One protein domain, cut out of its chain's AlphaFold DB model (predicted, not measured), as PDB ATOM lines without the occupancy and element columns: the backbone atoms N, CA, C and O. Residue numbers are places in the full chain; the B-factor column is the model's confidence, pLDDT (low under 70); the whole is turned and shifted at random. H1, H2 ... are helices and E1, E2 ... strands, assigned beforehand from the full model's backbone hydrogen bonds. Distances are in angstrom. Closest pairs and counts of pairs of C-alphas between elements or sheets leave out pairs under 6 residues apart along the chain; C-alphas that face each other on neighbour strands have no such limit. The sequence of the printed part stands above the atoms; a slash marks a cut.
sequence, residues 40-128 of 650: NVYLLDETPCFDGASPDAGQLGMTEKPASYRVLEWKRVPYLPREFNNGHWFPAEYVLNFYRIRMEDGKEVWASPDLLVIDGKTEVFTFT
ATOM      1  N   ASN A  40     -33.120  56.143  24.145       87.75
ATOM      2  CA  ASN A  40     -34.510  55.885  23.791       87.75
ATOM      3  C   ASN A  40     -34.604  55.715  22.275       87.75
ATOM      4  O   ASN A  40     -33.857  56.355  21.535       87.75
ATOM      5  N   VAL A  41     -35.537  54.888  21.820       88.50
ATOM      6  CA  VAL A  41     -35.837  54.703  20.400       88.50
ATOM      7  C   VAL A  41     -37.324  54.945  20.175       88.50
ATOM      8  O   VAL A  41     -38.151  54.495  20.963       88.50
ATOM      9  N   TYR A  42     -37.657  55.696  19.131       89.06
ATOM     10  CA  TYR A  42     -39.033  55.852  18.672       89.06
ATOM     11  C   TYR A  42     -39.267  54.862  17.537       89.06
ATOM     12  O   TYR A  42     -38.531  54.887  16.551       89.06
ATOM     13  N   LEU A  43     -40.244  53.977  17.707       89.12
ATOM     14  CA  LEU A  43     -40.645  53.003  16.696       89.12
ATOM     15  C   LEU A  43     -41.981  53.445  16.108       89.12
ATOM     16  O   LEU A  43     -42.849  53.907  16.849       89.12
ATOM     17  N   LEU A  44     -42.115  53.337  14.788       89.75
ATOM     18  CA  LEU A  44     -43.380  53.535  14.080       89.75
ATOM     19  C   LEU A  44     -44.240  52.277  14.201       89.75
ATOM     20  O   LEU A  44     -43.731  51.234  14.598       89.75
ATOM     21  N   ASP A  45     -45.514  52.369  13.842       87.81
ATOM     22  CA  ASP A  45     -46.330  51.191  13.554       87.81
ATOM     23  C   ASP A  45     -45.690  50.326  12.458       87.81
ATOM     24  O   ASP A  45     -44.904  50.806  11.644       87.81
ATOM     25  N   GLU A  46     -45.971  49.022  12.493       89.38
ATOM     26  CA  GLU A  46     -45.454  48.027  11.542       89.38
ATOM     27  C   GLU A  46     -43.922  47.845  11.570       89.38
ATOM     28  O   GLU A  46     -43.355  47.139  10.733       89.38
ATOM     29  N   THR A  47     -43.228  48.394  12.577       90.94
ATOM     30  CA  THR A  47     -41.808  48.086  12.804       90.94
ATOM     31  C   THR A  47     -41.682  46.625  13.262       90.94
ATOM     32  O   THR A  47     -42.244  46.277  14.313       90.94
ATOM     33  N   PRO A  48     -40.936  45.763  12.542       91.12
ATOM     34  CA  PRO A  48     -40.785  44.359  12.898       91.12
ATOM     35  C   PRO A  48     -39.914  44.169  14.146       91.12
ATOM     36  O   PRO A  48     -38.941  44.891  14.385       91.12
ATOM     37  N   CYS A  49     -40.274  43.160  14.939       91.88
ATOM     38  CA  CYS A  49     -39.580  42.756  16.158       91.88
ATOM     39  C   CYS A  49     -39.006  41.346  16.000       91.88
ATOM     40  O   CYS A  49     -39.673  40.451  15.482       91.88
ATOM     41  N   PHE A  50     -37.789  41.139  16.487       93.62
ATOM     42  CA  PHE A  50     -36.958  39.970  16.231       93.62
ATOM     43  C   PHE A  50     -36.412  39.368  17.529       93.62
ATOM     44  O   PHE A  50     -36.226  40.064  18.530       93.62
ATOM     45  N   ASP A  51     -36.096  38.075  17.479       91.56
ATOM     46  CA  ASP A  51     -35.429  37.338  18.564       91.56
ATOM     47  C   ASP A  51     -33.935  37.707  18.703       91.56
ATOM     48  O   ASP A  51     -33.322  37.599  19.764       91.56
ATOM     49  N   GLY A  52     -33.334  38.235  17.635       92.31
ATOM     50  CA  GLY A  52     -31.938  38.661  17.607       92.31
ATOM     51  C   GLY A  52     -31.735  39.978  16.867       92.31
ATOM     52  O   GLY A  52     -32.599  40.442  16.129       92.31
ATOM     53  N   ALA A  53     -30.553  40.571  17.035       90.00
ATOM     54  CA  ALA A  53     -30.131  41.772  16.313       90.00
ATOM     55  C   ALA A  53     -29.769  41.444  14.851       90.00
ATOM     56  O   ALA A  53     -28.600  41.503  14.471       90.00
ATOM     57  N   SER A  54     -30.745  41.006  14.055       89.00
ATOM     58  CA  SER A  54     -30.590  40.726  12.628       89.00
ATOM     59  C   SER A  54     -31.957  40.642  11.941       89.00
ATOM     60  O   SER A  54     -32.866  40.048  12.519       89.00
ATOM     61  N   PRO A  55     -32.101  41.127  10.692       85.31
ATOM     62  CA  PRO A  55     -33.299  40.873   9.890       85.31
ATOM     63  C   PRO A  55     -33.494  39.386   9.548       85.31
ATOM     64  O   PRO A  55     -34.601  38.972   9.233       85.31
ATOM     65  N   ASP A  56     -32.424  38.582   9.599       86.00
ATOM     66  CA  ASP A  56     -32.480  37.128   9.392       86.00
ATOM     67  C   ASP A  56     -32.829  36.351  10.683       86.00
ATOM     68  O   ASP A  56     -32.939  35.124  10.649       86.00
ATOM     69  N   ALA A  57     -32.964  37.028  11.832       86.44
ATOM     70  CA  ALA A  57     -33.438  36.391  13.060       86.44
ATOM     71  C   ALA A  57     -34.954  36.127  12.989       86.44
ATOM     72  O   ALA A  57     -35.673  36.770  12.228       86.44
ATOM     73  N   GLY A  58     -35.459  35.185  13.794       85.62
ATOM     74  CA  GLY A  58     -36.890  34.876  13.831       85.62
ATOM     75  C   GLY A  58     -37.726  36.111  14.185       85.62
ATOM     76  O   GLY A  58     -37.499  36.729  15.228       85.62
ATOM     77  N   GLN A  59     -38.679  36.472  13.319       87.44
ATOM     78  CA  GLN A  59     -39.608  37.572  13.569       87.44
ATOM     79  C   GLN A  59     -40.647  37.137  14.612       87.44
ATOM     80  O   GLN A  59     -41.362  36.156  14.422       87.44
ATOM     81  N   LEU A  60     -40.717  37.873  15.720       87.19
ATOM     82  CA  LEU A  60     -41.614  37.611  16.850       87.19
ATOM     83  C   LEU A  60     -42.956  38.345  16.718       87.19
ATOM     84  O   LEU A  60     -43.937  37.950  17.343       87.19
ATOM     85  N   GLY A  61     -42.992  39.419  15.929       86.62
ATOM     86  CA  GLY A  61     -44.178  40.243  15.718       86.62
ATOM     87  C   GLY A  61     -43.832  41.596  15.107       86.62
ATOM     88  O   GLY A  61     -42.765  41.769  14.511       86.62
ATOM     89  N   MET A  62     -44.733  42.560  15.270       88.69
ATOM     90  CA  MET A  62     -44.541  43.953  14.875       88.69
ATOM     91  C   MET A  62     -45.200  44.887  15.885       88.69
ATOM     92  O   MET A  62     -46.073  44.486  16.653       88.69
ATOM     93  N   THR A  63     -44.744  46.129  15.899       87.50
ATOM     94  CA  THR A  63     -45.329  47.200  16.710       87.50
ATOM     95  C   THR A  63     -46.692  47.608  16.146       87.50
ATOM     96  O   THR A  63     -46.841  47.823  14.948       87.50
ATOM     97  N   GLU A  64     -47.703  47.708  17.010       85.25
ATOM     98  CA  GLU A  64     -49.073  48.046  16.589       85.25
ATOM     99  C   GLU A  64     -49.328  49.557  16.525       85.25
ATOM    100  O   GLU A  64     -50.245  50.007  15.841       85.25
ATOM    101  N   LYS A  65     -48.560  50.349  17.282       87.75
ATOM    102  CA  LYS A  65     -48.703  51.805  17.371       87.75
ATOM    103  C   LYS A  65     -47.339  52.472  17.531       87.75
ATOM    104  O   LYS A  65     -46.468  51.890  18.183       87.75
ATOM    105  N   PRO A  66     -47.174  53.711  17.040       89.19
ATOM    106  CA  PRO A  66     -45.948  54.457  17.259       89.19
ATOM    107  C   PRO A  66     -45.719  54.765  18.744       89.19
ATOM    108  O   PRO A  66     -46.602  55.311  19.413       89.19
ATOM    109  N   ALA A  67     -44.535  54.444  19.264       89.75
ATOM    110  CA  ALA A  67     -44.198  54.637  20.673       89.75
ATOM    111  C   ALA A  67     -42.687  54.801  20.908       89.75
ATOM    112  O   ALA A  67     -41.846  54.353  20.126       89.75
ATOM    113  N   SER A  68     -42.334  55.448  22.024       90.62
ATOM    114  CA  SER A  68     -40.950  55.555  22.494       90.62
ATOM    115  C   SER A  68     -40.636  54.487  23.532       90.62
ATOM    116  O   SER A  68     -41.280  54.417  24.575       90.62
ATOM    117  N   TYR A  69     -39.571  53.732  23.290       90.81
ATOM    118  CA  TYR A  69     -39.092  52.683  24.179       90.81
ATOM    119  C   TYR A  69     -37.730  53.045  24.759       90.81
ATOM    120  O   TYR A  69     -36.868  53.617  24.084       90.81
ATOM    121  N   ARG A  70     -37.512  52.663  26.020       90.69
ATOM    122  CA  ARG A  70     -36.188  52.731  26.638       90.69
ATOM    123  C   ARG A  70     -35.312  51.620  26.068       90.69
ATOM    124  O   ARG A  70     -35.700  50.453  26.072       90.69
ATOM    125  N   VAL A  71     -34.116  51.987  25.629       92.06
ATOM    126  CA  VAL A  71     -33.149  51.050  25.055       92.06
ATOM    127  C   VAL A  71     -32.370  50.369  26.179       92.06
ATOM    128  O   VAL A  71     -31.821  51.033  27.060       92.06
ATOM    129  N   LEU A  72     -32.326  49.037  26.144       91.94
ATOM    130  CA  LEU A  72     -31.515  48.208  27.040       91.94
ATOM    131  C   LEU A  72     -30.110  47.989  26.467       91.94
ATOM    132  O   LEU A  72     -29.115  48.089  27.176       91.94
ATOM    133  N   GLU A  73     -30.044  47.707  25.169       91.19
ATOM    134  CA  GLU A  73     -28.824  47.436  24.408       91.19
ATOM    135  C   GLU A  73     -29.055  47.876  22.958       91.19
ATOM    136  O   GLU A  73     -30.190  47.860  22.486       91.19
ATOM    137  N   TRP A  74     -28.011  48.262  22.229       88.62
ATOM    138  CA  TRP A  74     -28.123  48.560  20.801       88.62
ATOM    139  C   TRP A  74     -26.917  48.027  20.027       88.62
ATOM    140  O   TRP A  74     -25.816  47.918  20.574       88.62
ATOM    141  N   LYS A  75     -27.128  47.677  18.756       88.00
ATOM    142  CA  LYS A  75     -26.116  47.123  17.846       88.00
ATOM    143  C   LYS A  75     -26.283  47.687  16.445       88.00
ATOM    144  O   LYS A  75     -27.399  47.927  16.000       88.00
ATOM    145  N   ARG A  76     -25.166  47.845  15.734       85.75
ATOM    146  CA  ARG A  76     -25.162  48.145  14.298       85.75
ATOM    147  C   ARG A  76     -24.858  46.873  13.529       85.75
ATOM    148  O   ARG A  76     -23.859  46.212  13.809       85.75
ATOM    149  N   VAL A  77     -25.737  46.534  12.600       87.88
ATOM    150  CA  VAL A  77     -25.752  45.241  11.925       87.88
ATOM    151  C   VAL A  77     -25.679  45.489  10.425       87.88
ATOM    152  O   VAL A  77     -26.589  46.106   9.865       87.88
ATOM    153  N   PRO A  78     -24.603  45.050   9.758       88.94
ATOM    154  CA  PRO A  78     -24.535  45.099   8.310       88.94
ATOM    155  C   PRO A  78     -25.587  44.188   7.679       88.94
ATOM    156  O   PRO A  78     -25.784  43.059   8.128       88.94
ATOM    157  N   TYR A  79     -26.254  44.670   6.635       88.00
ATOM    158  CA  TYR A  79     -27.330  43.954   5.967       88.00
ATOM    159  C   TYR A  79     -27.331  44.204   4.459       88.00
ATOM    160  O   TYR A  79     -27.276  45.343   3.989       88.00
ATOM    161  N   LEU A  80     -27.441  43.120   3.694       88.06
ATOM    162  CA  LEU A  80     -27.660  43.147   2.254       88.06
ATOM    163  C   LEU A  80     -28.951  42.366   1.960       88.06
ATOM    164  O   LEU A  80     -28.968  41.155   2.196       88.06
ATOM    165  N   PRO A  81     -30.023  43.015   1.465       82.69
ATOM    166  CA  PRO A  81     -31.278  42.329   1.179       82.69
ATOM    167  C   PRO A  81     -31.076  41.212   0.151       82.69
ATOM    168  O   PRO A  81     -30.379  41.408  -0.842       82.69
ATOM    169  N   ARG A  82     -31.705  40.046   0.348       77.69
ATOM    170  CA  ARG A  82     -31.531  38.885  -0.553       77.69
ATOM    171  C   ARG A  82     -32.021  39.151  -1.976       77.69
ATOM    172  O   ARG A  82     -31.411  38.678  -2.929       77.69
ATOM    173  N   GLU A  83     -33.107  39.911  -2.110       78.00
ATOM    174  CA  GLU A  83     -33.664  40.317  -3.407       78.00
ATOM    175  C   GLU A  83     -32.786  41.380  -4.102       78.00
ATOM    176  O   GLU A  83     -32.888  41.586  -5.312       78.00
ATOM    177  N   PHE A  84     -31.877  42.039  -3.370       79.88
ATOM    178  CA  PHE A  84     -31.010  43.064  -3.940       79.88
ATOM    179  C   PHE A  84     -30.024  42.448  -4.939       79.88
ATOM    180  O   PHE A  84     -29.362  41.448  -4.659       79.88
ATOM    181  N   ASN A  85     -29.906  43.077  -6.110       76.62
ATOM    182  CA  ASN A  85     -28.992  42.664  -7.178       76.62
ATOM    183  C   ASN A  85     -29.186  41.198  -7.629       76.62
ATOM    184  O   ASN A  85     -28.222  40.538  -8.013       76.62
ATOM    185  N   ASN A  86     -30.419  40.670  -7.564       79.00
ATOM    186  CA  ASN A  86     -30.753  39.275  -7.894       79.00
ATOM    187  C   ASN A  86     -29.901  38.243  -7.123       79.00
ATOM    188  O   ASN A  86     -29.570  37.183  -7.653       79.00
ATOM    189  N   GLY A  87     -29.482  38.572  -5.897       70.19
ATOM    190  CA  GLY A  87     -28.604  37.726  -5.089       70.19
ATOM    191  C   GLY A  87     -27.134  37.711  -5.533       70.19
ATOM    192  O   GLY A  87     -26.322  37.010  -4.928       70.19
ATOM    193  N   HIS A  88     -26.752  38.482  -6.557       77.12
ATOM    194  CA  HIS A  88     -25.350  38.645  -6.931       77.12
ATOM    195  C   HIS A  88     -24.603  39.520  -5.923       77.12
ATOM    196  O   HIS A  88     -25.142  40.477  -5.362       77.12
ATOM    197  N   TRP A  89     -23.316  39.220  -5.739       81.62
ATOM    198  CA  TRP A  89     -22.446  39.974  -4.842       81.62
ATOM    199  C   TRP A  89     -22.450  41.476  -5.162       81.62
ATOM    200  O   TRP A  89     -22.438  41.878  -6.327       81.62
ATOM    201  N   PHE A  90     -22.433  42.299  -4.112       86.25
ATOM    202  CA  PHE A  90     -22.398  43.754  -4.197       86.25
ATOM    203  C   PHE A  90     -21.357  44.327  -3.213       86.25
ATOM    204  O   PHE A  90     -21.247  43.815  -2.093       86.25
ATOM    205  N   PRO A  91     -20.586  45.369  -3.595       88.06
ATOM    206  CA  PRO A  91     -19.468  45.882  -2.792       88.06
ATOM    207  C   PRO A  91     -19.884  46.768  -1.610       88.06
ATOM    208  O   PRO A  91     -19.039  47.158  -0.808       88.06
ATOM    209  N   ALA A  92     -21.161  47.122  -1.499       90.44
ATOM    210  CA  ALA A  92     -21.690  47.946  -0.419       90.44
ATOM    211  C   ALA A  92     -22.864  47.242   0.271       90.44
ATOM    212  O   ALA A  92     -23.446  46.305  -0.271       90.44
ATOM    213  N   GLU A  93     -23.210  47.687   1.468       90.12
ATOM    214  CA  GLU A  93     -24.291  47.116   2.271       90.12
ATOM    215  C   GLU A  93     -24.931  48.194   3.148       90.12
ATOM    216  O   GLU A  93     -24.329  49.241   3.407       90.12
ATOM    217  N   TYR A  94     -26.162  47.953   3.591       89.56
ATOM    218  CA  TYR A  94     -26.801  48.781   4.607       89.56
ATOM    219  C   TYR A  94     -26.205  48.483   5.983       89.56
ATOM    220  O   TYR A  94     -25.709  47.388   6.236       89.56
ATOM    221  N   VAL A  95     -26.290  49.448   6.891       88.31
ATOM    222  CA  VAL A  95     -25.954  49.282   8.306       88.31
ATOM    223  C   VAL A  95     -27.159  49.680   9.135       88.31
ATOM    224  O   VAL A  95     -27.422  50.868   9.331       88.31
ATOM    225  N   LEU A  96     -27.872  48.671   9.618       88.69
ATOM    226  CA  LEU A  96     -29.107  48.825  10.373       88.69
ATOM    227  C   LEU A  96     -28.809  48.967  11.864       88.69
ATOM    228  O   LEU A  96     -27.907  48.312  12.392       88.69
ATOM    229  N   ASN A  97     -29.574  49.801  12.554       88.56
ATOM    230  CA  ASN A  97     -29.496  49.981  13.994       88.56
ATOM    231  C   ASN A  97     -30.569  49.127  14.667       88.56
ATOM    232  O   ASN A  97     -31.760  49.392  14.556       88.56
ATOM    233  N   PHE A  98     -30.132  48.116  15.405       91.31
ATOM    234  CA  PHE A  98     -30.992  47.261  16.206       91.31
ATOM    235  C   PHE A  98     -30.956  47.700  17.664       91.31
ATOM    236  O   PHE A  98     -29.885  47.884  18.243       91.31
ATOM    237  N   TYR A  99     -32.131  47.808  18.270       92.62
ATOM    238  CA  TYR A  99     -32.330  48.204  19.655       92.62
ATOM    239  C   TYR A  99     -33.045  47.084  20.397       92.62
ATOM    240  O   TYR A  99     -34.125  46.651  20.001       92.62
ATOM    241  N   ARG A 100     -32.452  46.627  21.495       95.12
ATOM    242  CA  ARG A 100     -33.108  45.747  22.452       95.12
ATOM    243  C   ARG A 100     -33.982  46.596  23.358       95.12
ATOM    244  O   ARG A 100     -33.479  47.474  24.065       95.12
ATOM    245  N   ILE A 101     -35.277  46.328  23.339       94.12
ATOM    246  CA  ILE A 101     -36.291  47.066  24.090       94.12
ATOM    247  C   ILE A 101     -37.126  46.107  24.931       94.12
ATOM    248  O   ILE A 101     -37.158  44.905  24.671       94.12
ATOM    249  N   ARG A 102     -37.808  46.650  25.939       92.25
ATOM    250  CA  ARG A 102     -38.840  45.933  26.692       92.25
ATOM    251  C   ARG A 102     -40.211  46.440  26.257       92.25
ATOM    252  O   ARG A 102     -40.477  47.634  26.381       92.25
ATOM    253  N   MET A 103     -41.032  45.538  25.736       85.25
ATOM    254  CA  MET A 103     -42.403  45.799  25.297       85.25
ATOM    255  C   MET A 103     -43.353  45.991  26.489       85.25
ATOM    256  O   MET A 103     -43.002  45.686  27.631       85.25
ATOM    257  N   GLU A 104     -44.564  46.490  26.223       81.06
ATOM    258  CA  GLU A 104     -45.599  46.702  27.252       81.06
ATOM    259  C   GLU A 104     -46.025  45.396  27.943       81.06
ATOM    260  O   GLU A 104     -46.327  45.399  29.134       81.06
ATOM    261  N   ASP A 105     -45.962  44.267  27.230       81.31
ATOM    262  CA  ASP A 105     -46.215  42.920  27.763       81.31
ATOM    263  C   ASP A 105     -45.053  42.366  28.618       81.31
ATOM    264  O   ASP A 105     -45.118  41.244  29.124       81.31
ATOM    265  N   GLY A 106     -43.981  43.146  28.788       82.88
ATOM    266  CA  GLY A 106     -42.793  42.797  29.561       82.88
ATOM    267  C   GLY A 106     -41.752  41.970  28.805       82.88
ATOM    268  O   GLY A 106     -40.669  41.750  29.356       82.88
ATOM    269  N   LYS A 107     -42.017  41.541  27.561       88.62
ATOM    270  CA  LYS A 107     -41.048  40.778  26.763       88.62
ATOM    271  C   LYS A 107     -39.926  41.668  26.251       88.62
ATOM    272  O   LYS A 107     -40.125  42.831  25.903       88.62
ATOM    273  N   GLU A 108     -38.730  41.098  26.184       93.56
ATOM    274  CA  GLU A 108     -37.579  41.755  25.575       93.56
ATOM    275  C   GLU A 108     -37.434  41.302  24.128       93.56
ATOM    276  O   GLU A 108     -37.393  40.106  23.854       93.56
ATOM    277  N   VAL A 109     -37.353  42.264  23.214       94.06
ATOM    278  CA  VAL A 109     -37.251  42.012  21.773       94.06
ATOM    279  C   VAL A 109     -36.219  42.939  21.147       94.06
ATOM    280  O   VAL A 109     -35.907  44.002  21.694       94.06
ATOM    281  N   TRP A 110     -35.698  42.548  19.989       95.12
ATOM    282  CA  TRP A 110     -34.887  43.413  19.143       95.12
ATOM    283  C   TRP A 110     -35.762  44.067  18.080       95.12
ATOM    284  O   TRP A 110     -36.473  43.381  17.360       95.12
ATOM    285  N   ALA A 111     -35.697  45.385  17.947       92.56
ATOM    286  CA  ALA A 111     -36.410  46.125  16.913       92.56
ATOM    287  C   ALA A 111     -35.454  47.079  16.199       92.56
ATOM    288  O   ALA A 111     -34.489  47.566  16.791       92.56
ATOM    289  N   SER A 112     -35.719  47.346  14.925       91.00
ATOM    290  CA  SER A 112     -34.913  48.257  14.115       91.00
ATOM    291  C   SER A 112     -35.821  49.328  13.517       91.00
ATOM    292  O   SER A 112     -36.630  48.973  12.664       91.00
ATOM    293  N   PRO A 113     -35.684  50.619  13.886       87.88
ATOM    294  CA  PRO A 113     -36.437  51.706  13.252       87.88
ATOM    295  C   PRO A 113     -36.060  51.896  11.775       87.88
ATOM    296  O   PRO A 113     -36.725  52.641  11.069       87.88
ATOM    297  N   ASP A 114     -34.992  51.228  11.323       87.69
ATOM    298  CA  ASP A 114     -34.536  51.219   9.935       87.69
ATOM    299  C   ASP A 114     -35.300  50.202   9.054       87.69
ATOM    300  O   ASP A 114     -34.950  50.012   7.888       87.69
ATOM    301  N   LEU A 115     -36.294  49.496   9.612       89.38
ATOM    302  CA  LEU A 115     -37.101  48.479   8.934       89.38
ATOM    303  C   LEU A 115     -38.594  48.749   9.146       89.38
ATOM    304  O   LEU A 115     -39.010  49.063  10.258       89.38
ATOM    305  N   LEU A 116     -39.397  48.536   8.104       89.31
ATOM    306  CA  LEU A 116     -40.862  48.522   8.181       89.31
ATOM    307  C   LEU A 116     -41.418  47.326   7.417       89.31
ATOM    308  O   LEU A 116     -40.826  46.887   6.430       89.31
ATOM    309  N   VAL A 117     -42.559  46.806   7.859       85.88
ATOM    310  CA  VAL A 117     -43.317  45.816   7.091       85.88
ATOM    311  C   VAL A 117     -44.278  46.550   6.159       85.88
ATOM    312  O   VAL A 117     -45.237  47.140   6.622       85.88
ATOM    313  N   ILE A 118     -44.038  46.495   4.849       84.06
ATOM    314  CA  ILE A 118     -44.899  47.090   3.819       84.06
ATOM    315  C   ILE A 118     -45.435  45.951   2.950       84.06
ATOM    316  O   ILE A 118     -44.663  45.126   2.464       84.06
ATOM    317  N   ASP A 119     -46.757  45.864   2.785       83.12
ATOM    318  CA  ASP A 119     -47.424  44.803   2.009       83.12
ATOM    319  C   ASP A 119     -46.999  43.373   2.418       83.12
ATOM    320  O   ASP A 119     -46.858  42.466   1.596       83.12
ATOM    321  N   GLY A 120     -46.759  43.164   3.718       79.12
ATOM    322  CA  GLY A 120     -46.323  41.878   4.272       79.12
ATOM    323  C   GLY A 120     -44.848  41.532   4.024       79.12
ATOM    324  O   GLY A 120     -44.417  40.438   4.392       79.12
ATOM    325  N   LYS A 121     -44.057  42.441   3.440       82.25
ATOM    326  CA  LYS A 121     -42.607  42.302   3.261       82.25
ATOM    327  C   LYS A 121     -41.845  43.253   4.177       82.25
ATOM    328  O   LYS A 121     -42.211  44.410   4.323       82.25
ATOM    329  N   THR A 122     -40.755  42.775   4.778       81.44
ATOM    330  CA  THR A 122     -39.845  43.645   5.540       81.44
ATOM    331  C   THR A 122     -38.949  44.412   4.576       81.44
ATOM    332  O   THR A 122     -38.085  43.821   3.929       81.44
ATOM    333  N   GLU A 123     -39.142  45.721   4.507       82.56
ATOM    334  CA  GLU A 123     -38.398  46.643   3.658       82.56
ATOM    335  C   GLU A 123     -37.438  47.499   4.491       82.56
ATOM    336  O   GLU A 123     -37.697  47.827   5.654       82.56
ATOM    337  N   VAL A 124     -36.311  47.885   3.886       81.75
ATOM    338  CA  VAL A 124     -35.375  48.826   4.515       81.75
ATOM    339  C   VAL A 124     -35.958  50.229   4.411       81.75
ATOM    340  O   VAL A 124     -35.950  50.850   3.347       81.75
ATOM    341  N   PHE A 125     -36.420  50.743   5.542       75.12
ATOM    342  CA  PHE A 125     -37.030  52.052   5.678       75.12
ATOM    343  C   PHE A 125     -36.146  52.910   6.573       75.12
ATOM    344  O   PHE A 125     -36.274  52.931   7.789       75.12
ATOM    345  N   THR A 126     -35.165  53.570   5.968       63.97
ATOM    346  CA  THR A 126     -34.177  54.364   6.706       63.97
ATOM    347  C   THR A 126     -34.504  55.843   6.610       63.97
ATOM    348  O   THR A 126     -34.653  56.393   5.518       63.97
ATOM    349  N   PHE A 127     -34.552  56.498   7.768       60.22
ATOM    350  CA  PHE A 127     -34.415  57.946   7.866       60.22
ATOM    351  C   PHE A 127     -32.942  58.326   8.062       60.22
ATOM    352  O   PHE A 127     -32.113  57.516   8.473       60.22
ATOM    353  N   THR A 128     -32.638  59.587   7.755       60.06
ATOM    354  CA  THR A 128     -31.337  60.268   7.865       60.06
ATOM    355  C   THR A 128     -30.384  59.726   8.940       60.06
ATOM    356  O   THR A 128     -30.771  59.540  10.098       60.06
TER     357      THR A 128
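This is residues 40 to 128 of the 650 residues of an uncharacterized protein of Lentisphaeria bacterium (UniProt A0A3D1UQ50). A six-stranded sheet is curled like part of a barrel but not closed, and its two long strands, E4 and E5, pair as a ribbon along the longest axis, with residues 82 to 88, H1 among them, sticking out at one end. A small separate hairpin, E7 and E8, lies near E2. The printed part has 89 residues with one named helix and eight named strands, in the order E1 E2 E3 E4 H1 E5 E6 E7 E8, and is mostly strand. The large sheet has the order E1, E4, E5, E6, E2, E3, all antiparallel. The whole is compact, with a radius of gyration of the C-alphas of 13.0 A, and only just elongated, spanning 41 by 27 by 26 A.

In the large, strongly twisted sheet, E4, residues 67 to 79, and E5, residues 92 to 102, are antiparallel neighbours, with N 77 and O 96 at 2.8 A. E4 bends by 99 degrees at residue 70 and its pairing is staggered: residues 67 to 70 pair with E1, residues 40 to 43, and residues 71 to 79 with E5. N 41 and O 69 of E1 and E4 are within hydrogen-bond range at 2.9 A. E5 forms a hairpin with E6, residues 108 to 111, where N 101 and O 109 are 2.9 A apart. E6 neighbours E2, residues 48 to 50, with N 50 and O 110 at 2.7 A. E2 forms a hairpin with E3, residues 59 to 62, at 148 degrees between directions, with N 60 and O 49 at 2.8 A. The edge strands E1 and E3 are apart. In the hairpin of E7, residues 115 to 118, and E8, residues 121 to 124, N 118 and O 121 are 2.8 A apart. The closest C-alphas of E2 and E7, Pro 48 and Leu 116, are 6.3 A apart. H1, residues 84 to 87, is not on the large sheet; it is too short for an O i to N i+4 pair, and its one O i to N i+3 pair is within range.

E1 begins at C-alpha 40, (-34.510, 55.885, 23.791), and is 9.8 A long. E4 measures 24.8 A and ends at C-alpha 79, (-27.330, 43.954, 5.967). E5 measures 32.1 A. E2 spans 6.7 A, E3 8.2 A, H1 6.0 A, E6 9.8 A and E7 9.4 A. E8, 9.8 A long, ends at C-alpha 124, (-35.375, 48.826, 4.515).

The C-alphas farthest apart, those of Pro 91 and Asp 105, are 40.7 A from each other. The printed part has no cut and no long link; E2 to E3 is a short link, and the other links are tight. The mean pLDDT of the printed part is 86.3, and residues 126 to 128 are under 70.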